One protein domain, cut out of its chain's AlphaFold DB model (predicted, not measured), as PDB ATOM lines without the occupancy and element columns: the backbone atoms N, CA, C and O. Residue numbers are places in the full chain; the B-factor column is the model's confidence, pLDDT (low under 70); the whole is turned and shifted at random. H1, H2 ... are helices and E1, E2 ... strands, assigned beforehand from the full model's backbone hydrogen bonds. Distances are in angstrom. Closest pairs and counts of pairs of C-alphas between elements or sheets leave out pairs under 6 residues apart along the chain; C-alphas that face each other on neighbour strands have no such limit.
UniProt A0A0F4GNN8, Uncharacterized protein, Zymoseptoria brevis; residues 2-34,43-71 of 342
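This is residues 2 to 34 and 43 to 71 of the 342 residues of an uncharacterized protein of Zymoseptoria brevis (UniProt A0A0F4GNN8). Little regular structure: two two-stranded antiparallel hairpins, E3-E4 and the shorter E1-E2, lie at opposite ends of an elongated piece, with the small helix H1 between them. The tip of E3-E4, residues 57 to 62, sticks out. The printed part has 62 residues, 24 in named elements ordered E1, E2, H1, E3, E4, mostly strand; it is only just loose, close to extended, with a radius of gyration of the C-alphas of 15.7 A and spans of 48 by 26 by 18 A.

Find C-alpha 52 at (34.139, 32.437, 24.972); from there E3, residues 52 to 57, runs 16.5 A. E4, residues 62 to 67, runs 16.9 A to C-alpha 67 at (37.688, 29.983, 25.451). H1 is residues 46 to 49, E1 13 to 16 and E2 28 to 31.

In hairpin E3-E4, at 163 degrees, look for N 55 and O 64, 2.9 A apart, within hydrogen-bond range. In hairpin E1-E2, at 140 degrees, N 15 and O 29 are 2.8 A apart. H1 is too short for an O i to N i+4 pair; its one O i to N i+3 pair is within range. E1 and H1 are apart.

The C-alphas farthest apart, of Asn 24 and Arg 60, are 48.4 A apart. Residues 35 to 42 are cut out, leaving 9.6 A between C-alphas 34 and 43. The link E1 to E2 is long. No printed residue has pLDDT under 70.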
ATOM      1  N   GLN A   2      47.497  32.880  22.719       75.50
ATOM      2  CA  GLN A   2      46.241  32.142  22.918       75.50
ATOM      3  C   GLN A   2      45.339  32.363  21.699       75.50
ATOM      4  O   GLN A   2      45.341  33.446  21.119       75.50
ATOM      5  N   HIS A   3      44.591  31.335  21.313       83.75
ATOM      6  CA  HIS A   3      43.581  31.386  20.259       83.75
ATOM      7  C   HIS A   3      42.282  30.789  20.810       83.75
ATOM      8  O   HIS A   3      42.329  29.948  21.704       83.75
ATOM      9  N   ILE A   4      41.133  31.237  20.301       86.12
ATOM     10  CA  ILE A   4      39.822  30.708  20.691       86.12
ATOM     11  C   ILE A   4      39.308  29.860  19.529       86.12
ATOM     12  O   ILE A   4      39.117  30.367  18.423       86.12
ATOM     13  N   VAL A   5      39.121  28.564  19.771       90.19
ATOM     14  CA  VAL A   5      38.565  27.621  18.798       90.19
ATOM     15  C   VAL A   5      37.043  27.653  18.888       90.19
ATOM     16  O   VAL A   5      36.469  27.391  19.945       90.19
ATOM     17  N   PHE A   6      36.383  27.931  17.764       87.00
ATOM     18  CA  PHE A   6      34.926  27.922  17.664       87.00
ATOM     19  C   PHE A   6      34.452  26.673  16.907       87.00
ATOM     20  O   PHE A   6      34.896  26.455  15.777       87.00
ATOM     21  N   PRO A   7      33.539  25.857  17.465       87.25
ATOM     22  CA  PRO A   7      32.931  24.763  16.719       87.25
ATOM     23  C   PRO A   7      31.998  25.329  15.639       87.25
ATOM     24  O   PRO A   7      31.245  26.263  15.903       87.25
ATOM     25  N   TYR A   8      31.986  24.742  14.437       88.44
ATOM     26  CA  TYR A   8      31.163  25.233  13.317       88.44
ATOM     27  C   TYR A   8      29.670  25.378  13.678       88.44
ATOM     28  O   TYR A   8      29.035  26.365  13.313       88.44
ATOM     29  N   GLY A   9      29.134  24.455  14.487       87.88
ATOM     30  CA  GLY A   9      27.754  24.500  14.988       87.88
ATOM     31  C   GLY A   9      27.403  25.732  15.837       87.88
ATOM     32  O   GLY A   9      26.225  26.018  16.018       87.88
ATOM     33  N   ALA A  10      28.384  26.516  16.306       88.12
ATOM     34  CA  ALA A  10      28.132  27.824  16.914       88.12
ATOM     35  C   ALA A  10      27.563  28.844  15.903       88.12
ATOM     36  O   ALA A  10      26.845  29.768  16.291       88.12
ATOM     37  N   PHE A  11      27.863  28.680  14.612       90.00
ATOM     38  CA  PHE A  11      27.457  29.592  13.542       90.00
ATOM     39  C   PHE A  11      26.330  29.046  12.649       90.00
ATOM     40  O   PHE A  11      25.777  29.801  11.853       90.00
ATOM     41  N   ASP A  12      25.942  27.776  12.792       90.69
ATOM     42  CA  ASP A  12      24.809  27.175  12.072       90.69
ATOM     43  C   ASP A  12      23.465  27.588  12.704       90.69
ATOM     44  O   ASP A  12      22.746  26.792  13.309       90.69
ATOM     45  N   THR A  13      23.154  28.886  12.637       89.75
ATOM     46  CA  THR A  13      21.942  29.455  13.244       89.75
ATOM     47  C   THR A  13      20.784  29.536  12.254       89.75
ATOM     48  O   THR A  13      20.981  29.711  11.054       89.75
ATOM     49  N   VAL A  14      19.550  29.446  12.753       92.00
ATOM     50  CA  VAL A  14      18.338  29.654  11.950       92.00
ATOM     51  C   VAL A  14      17.755  31.026  12.271       92.00
ATOM     52  O   VAL A  14      17.367  31.289  13.408       92.00
ATOM     53  N   ALA A  15      17.683  31.890  11.262       90.38
ATOM     54  CA  ALA A  15      16.985  33.165  11.318       90.38
ATOM     55  C   ALA A  15      15.492  32.991  10.991       90.38
ATOM     56  O   ALA A  15      15.108  32.094  10.238       90.38
ATOM     57  N   SER A  16      14.668  33.891  11.523       91.94
ATOM     58  CA  SER A  16      13.256  34.089  11.173       91.94
ATOM     59  C   SER A  16      12.995  35.570  10.885       91.94
ATOM     60  O   SER A  16      13.862  36.406  11.144       91.94
ATOM     61  N   TYR A  17      11.799  35.911  10.396       89.81
ATOM     62  CA  TYR A  17      11.357  37.305  10.252       89.81
ATOM     63  C   TYR A  17      11.656  38.141  11.519       89.81
ATOM     64  O   TYR A  17      11.425  37.636  12.623       89.81
ATOM     65  N   PRO A  18      12.136  39.399  11.407       88.94
ATOM     66  CA  PRO A  18      12.450  40.162  10.186       88.94
ATOM     67  C   PRO A  18      13.916  40.012   9.712       88.94
ATOM     68  O   PRO A  18      14.423  40.842   8.957       88.94
ATOM     69  N   LEU A  19      14.652  39.009  10.202       83.69
ATOM     70  CA  LEU A  19      16.081  38.840   9.923       83.69
ATOM     71  C   LEU A  19      16.337  38.132   8.581       83.69
ATOM     72  O   LEU A  19      15.450  37.523   7.990       83.69
ATOM     73  N   ALA A  20      17.583  38.216   8.103       82.44
ATOM     74  CA  ALA A  20      18.082  37.540   6.896       82.44
ATOM     75  C   ALA A  20      17.289  37.803   5.590       82.44
ATOM     76  O   ALA A  20      17.390  37.025   4.647       82.44
ATOM     77  N   GLY A  21      16.520  38.897   5.510       84.44
ATOM     78  CA  GLY A  21      15.682  39.218   4.344       84.44
ATOM     79  C   GLY A  21      14.369  38.428   4.272       84.44
ATOM     80  O   GLY A  21      13.649  38.523   3.279       84.44
ATOM     81  N   ILE A  22      14.033  37.666   5.316       88.56
ATOM     82  CA  ILE A  22      12.783  36.910   5.410       88.56
ATOM     83  C   ILE A  22      11.618  37.898   5.552       88.56
ATOM     84  O   ILE A  22      11.570  38.652   6.519       88.56
ATOM     85  N   GLN A  23      10.664  37.857   4.616       89.00
ATOM     86  CA  GLN A  23       9.471  38.725   4.603       89.00
ATOM     87  C   GLN A  23       8.226  38.075   5.239       89.00
ATOM     88  O   GLN A  23       7.313  38.768   5.668       89.00
ATOM     89  N   ASN A  24       8.193  36.742   5.335       87.69
ATOM     90  CA  ASN A  24       7.059  35.989   5.877       87.69
ATOM     91  C   ASN A  24       7.282  35.646   7.357       87.69
ATOM     92  O   ASN A  24       8.305  35.050   7.686       87.69
ATOM     93  N   LEU A  25       6.302  35.919   8.228       88.88
ATOM     94  CA  LEU A  25       6.378  35.667   9.681       88.88
ATOM     95  C   LEU A  25       6.769  34.219  10.044       88.88
ATOM     96  O   LEU A  25       7.548  33.997  10.969       88.88
ATOM     97  N   THR A  26       6.267  33.233   9.297       90.06
ATOM     98  CA  THR A  26       6.564  31.798   9.484       90.06
ATOM     99  C   THR A  26       7.886  31.363   8.832       90.06
ATOM    100  O   THR A  26       8.339  30.236   9.036       90.06
ATOM    101  N   GLY A  27       8.507  32.224   8.020       88.31
ATOM    102  CA  GLY A  27       9.719  31.916   7.267       88.31
ATOM    103  C   GLY A  27      10.922  31.668   8.178       88.31
ATOM    104  O   GLY A  27      11.130  32.372   9.168       88.31
ATOM    105  N   ARG A  28      11.724  30.658   7.827       92.00
ATOM    106  CA  ARG A  28      12.955  30.282   8.533       92.00
ATOM    107  C   ARG A  28      14.051  29.952   7.529       92.00
ATOM    108  O   ARG A  28      13.794  29.227   6.573       92.00
ATOM    109  N   GLN A  29      15.266  30.436   7.764       91.00
ATOM    110  CA  GLN A  29      16.413  30.207   6.880       91.00
ATOM    111  C   GLN A  29      17.696  30.033   7.698       91.00
ATOM    112  O   GLN A  29      17.890  30.714   8.704       91.00
ATOM    113  N   ARG A  30      18.590  29.131   7.268       90.81
ATOM    114  CA  ARG A  30      19.946  29.039   7.834       90.81
ATOM    115  C   ARG A  30      20.714  30.323   7.518       90.81
ATOM    116  O   ARG A  30      20.738  30.767   6.372       90.81
ATOM    117  N   TYR A  31      21.333  30.908   8.531       87.94
ATOM    118  CA  TYR A  31      22.055  32.171   8.457       87.94
ATOM    119  C   TYR A  31      23.347  32.055   9.267       87.94
ATOM    120  O   TYR A  31      23.320  31.676  10.438       87.94
ATOM    121  N   PHE A  32      24.475  32.400   8.642       90.56
ATOM    122  CA  PHE A  32      25.759  32.499   9.325       90.56
ATOM    123  C   PHE A  32      25.839  33.874  10.015       90.56
ATOM    124  O   PHE A  32      25.801  34.888   9.314       90.56
ATOM    125  N   PRO A  33      25.940  33.955  11.355       89.38
ATOM    126  CA  PRO A  33      25.786  35.194  12.116       89.38
ATOM    127  C   PRO A  33      27.042  36.075  12.076       89.38
ATOM    128  O   PRO A  33      27.715  36.299  13.081       89.38
ATOM    129  N   LEU A  34      27.319  36.603  10.884       88.69
ATOM    130  CA  LEU A  34      28.237  37.700  10.608       88.69
ATOM    131  C   LEU A  34      27.504  38.802   9.833       88.69
ATOM    132  O   LEU A  34      26.659  38.545   8.970       88.69
ATOM    133  N   TYR A  43      31.707  44.371  16.575       91.38
ATOM    134  CA  TYR A  43      30.771  43.866  17.583       91.38
ATOM    135  C   TYR A  43      30.857  42.343  17.703       91.38
ATOM    136  O   TYR A  43      30.610  41.621  16.738       91.38
ATOM    137  N   LEU A  44      31.167  41.856  18.905       91.00
ATOM    138  CA  LEU A  44      31.198  40.428  19.223       91.00
ATOM    139  C   LEU A  44      29.791  39.964  19.620       91.00
ATOM    140  O   LEU A  44      29.292  40.279  20.699       91.00
ATOM    141  N   GLY A  45      29.122  39.255  18.710       89.38
ATOM    142  CA  GLY A  45      27.741  38.806  18.895       89.38
ATOM    143  C   GLY A  45      27.582  37.601  19.829       89.38
ATOM    144  O   GLY A  45      28.546  36.931  20.203       89.38
ATOM    145  N   ARG A  46      26.320  37.256  20.134       87.69
ATOM    146  CA  ARG A  46      25.926  36.069  20.926       87.69
ATOM    147  C   ARG A  46      26.653  34.789  20.492       87.69
ATOM    148  O   ARG A  46      26.999  33.969  21.332       87.69
ATOM    149  N   THR A  47      26.873  34.605  19.194       89.94
ATOM    150  CA  THR A  47      27.473  33.393  18.617       89.94
ATOM    151  C   THR A  47      28.975  33.260  18.834       89.94
ATOM    152  O   THR A  47      29.485  32.145  18.802       89.94
ATOM    153  N   PHE A  48      29.655  34.364  19.143       90.88
ATOM    154  CA  PHE A  48      31.018  34.373  19.667       90.88
ATOM    155  C   PHE A  48      31.006  34.120  21.187       90.88
ATOM    156  O   PHE A  48      31.688  33.231  21.692       90.88
ATOM    157  N   LEU A  49      30.156  34.850  21.920       91.19
ATOM    158  CA  LEU A  49      30.082  34.795  23.389       91.19
ATOM    159  C   LEU A  49      29.519  33.471  23.949       91.19
ATOM    160  O   LEU A  49      29.758  33.146  25.104       91.19
ATOM    161  N   GLN A  50      28.830  32.657  23.145       90.06
ATOM    162  CA  GLN A  50      28.439  31.284  23.517       90.06
ATOM    163  C   GLN A  50      29.598  30.262  23.428       90.06
ATOM    164  O   GLN A  50      29.373  29.062  23.562       90.06
ATOM    165  N   SER A  51      30.822  30.699  23.120       90.38
ATOM    166  CA  SER A  51      32.021  29.844  23.078       90.38
ATOM    167  C   SER A  51      33.266  30.530  23.658       90.38
ATOM    168  O   SER A  51      34.365  29.980  23.600       90.38
ATOM    169  N   ALA A  52      33.094  31.703  24.275       92.38
ATOM    170  CA  ALA A  52      34.139  32.437  24.972       92.38
ATOM    171  C   ALA A  52      33.595  33.025  26.281       92.38
ATOM    172  O   ALA A  52      32.532  33.645  26.286       92.38
ATOM    173  N   TYR A  53      34.330  32.870  27.381       91.25
ATOM    174  CA  TYR A  53      34.044  33.588  28.621       91.25
ATOM    175  C   TYR A  53      34.728  34.954  28.596       91.25
ATOM    176  O   TYR A  53      35.892  35.074  28.214       91.25
ATOM    177  N   MET A  54      34.005  35.984  29.031       91.75
ATOM    178  CA  MET A  54      34.509  37.350  29.151       91.75
ATOM    179  C   MET A  54      34.357  37.825  30.597       91.75
ATOM    180  O   MET A  54      33.296  37.646  31.195       91.75
ATOM    181  N   ALA A  55      35.395  38.457  31.141       90.88
ATOM    182  CA  ALA A  55      35.377  39.074  32.465       90.88
ATOM    183  C   ALA A  55      35.917  40.509  32.397       90.88
ATOM    184  O   ALA A  55      36.854  40.790  31.651       90.88
ATOM    185  N   ALA A  56      35.333  41.409  33.190       92.62
ATOM    186  CA  ALA A  56      35.719  42.813  33.270       92.62
ATOM    187  C   ALA A  56      36.218  43.144  34.684       92.62
ATOM    188  O   ALA A  56      35.454  43.106  35.648       92.62
ATOM    189  N   ASP A  57      37.500  43.475  34.800       91.88
ATOM    190  CA  ASP A  57      38.124  44.009  36.009       91.88
ATOM    191  C   ASP A  57      38.233  45.527  35.855       91.88
ATOM    192  O   ASP A  57      39.223  46.064  35.349       91.88
ATOM    193  N   TYR A  58      37.158  46.216  36.243       90.38
ATOM    194  CA  TYR A  58      37.054  47.672  36.150       90.38
ATOM    195  C   TYR A  58      38.106  48.389  37.004       90.38
ATOM    196  O   TYR A  58      38.627  49.417  36.579       90.38
ATOM    197  N   ASP A  59      38.469  47.828  38.162       89.12
ATOM    198  CA  ASP A  59      39.449  48.430  39.070       89.12
ATOM    199  C   ASP A  59      40.883  48.374  38.521       89.12
ATOM    200  O   ASP A  59      41.699  49.238  38.841       89.12
ATOM    201  N   ARG A  60      41.205  47.373  37.689       88.50
ATOM    202  CA  ARG A  60      42.477  47.296  36.943       88.50
ATOM    203  C   ARG A  60      42.365  47.770  35.492       88.50
ATOM    204  O   ARG A  60      43.344  47.649  34.758       88.50
ATOM    205  N   GLN A  61      41.195  48.262  35.075       92.81
ATOM    206  CA  GLN A  61      40.853  48.631  33.693       92.81
ATOM    207  C   GLN A  61      41.181  47.532  32.658       92.81
ATOM    208  O   GLN A  61      41.631  47.817  31.548       92.81
ATOM    209  N   LYS A  62      40.972  46.257  33.018       92.62
ATOM    210  CA  LYS A  62      41.315  45.095  32.181       92.62
ATOM    211  C   LYS A  62      40.093  44.268  31.813       92.62
ATOM    212  O   LYS A  62      39.284  43.912  32.664       92.62
ATOM    213  N   PHE A  63      40.023  43.888  30.542       92.50
ATOM    214  CA  PHE A  63      39.110  42.860  30.054       92.50
ATOM    215  C   PHE A  63      39.890  41.572  29.810       92.50
ATOM    216  O   PHE A  63      40.969  41.594  29.216       92.50
ATOM    217  N   TYR A  64      39.331  40.454  30.259       91.50
ATOM    218  CA  TYR A  64      39.848  39.116  30.009       91.50
ATOM    219  C   TYR A  64      38.870  38.379  29.102       91.50
ATOM    220  O   TYR A  64      37.656  38.462  29.297       91.50
ATOM    221  N   LEU A  65      39.404  37.651  28.126       91.69
ATOM    222  CA  LEU A  65      38.636  36.860  27.180       91.69
ATOM    223  C   LEU A  65      39.313  35.499  27.023       91.69
ATOM    224  O   LEU A  65      40.496  35.430  26.695       91.69
ATOM    225  N   THR A  66      38.577  34.425  27.284       92.19
ATOM    226  CA  THR A  66      39.085  33.046  27.272       92.19
ATOM    227  C   THR A  66      38.109  32.130  26.543       92.19
ATOM    228  O   THR A  66      36.932  32.451  26.395       92.19
ATOM    229  N   GLN A  67      38.575  30.977  26.059       91.81
ATOM    230  CA  GLN A  67      37.688  29.983  25.451       91.81
ATOM    231  C   GLN A  67      36.764  29.364  26.511       91.81
ATOM    232  O   GLN A  67      37.210  29.033  27.612       91.81
ATOM    233  N   ALA A  68      35.482  29.193  26.182       89.69
ATOM    234  CA  ALA A  68      34.541  28.512  27.064       89.69
ATOM    235  C   ALA A  68      34.818  27.001  27.099       89.69
ATOM    236  O   ALA A  68      35.160  26.394  26.082       89.69
ATOM    237  N   SER A  69      34.649  26.389  28.271       88.06
ATOM    238  CA  SER A  69      34.868  24.959  28.488       88.06
ATOM    239  C   SER A  69      33.605  24.320  29.047       88.06
ATOM    240  O   SER A  69      33.042  24.806  30.027       88.06
ATOM    241  N   TYR A  70      33.167  23.228  28.422       84.38
ATOM    242  CA  TYR A  70      31.933  22.517  28.755       84.38
ATOM    243  C   TYR A  70      32.264  21.079  29.187       84.38
ATOM    244  O   TYR A  70      32.097  20.148  28.398       84.38
ATOM    245  N   PRO A  71      32.794  20.877  30.409       81.69
ATOM    246  CA  PRO A  71      33.119  19.546  30.907       81.69
ATOM    247  C   PRO A  71      31.845  18.703  31.062       81.69
ATOM    248  O   PRO A  71      30.881  19.125  31.695       81.69
TER     249      PRO A  71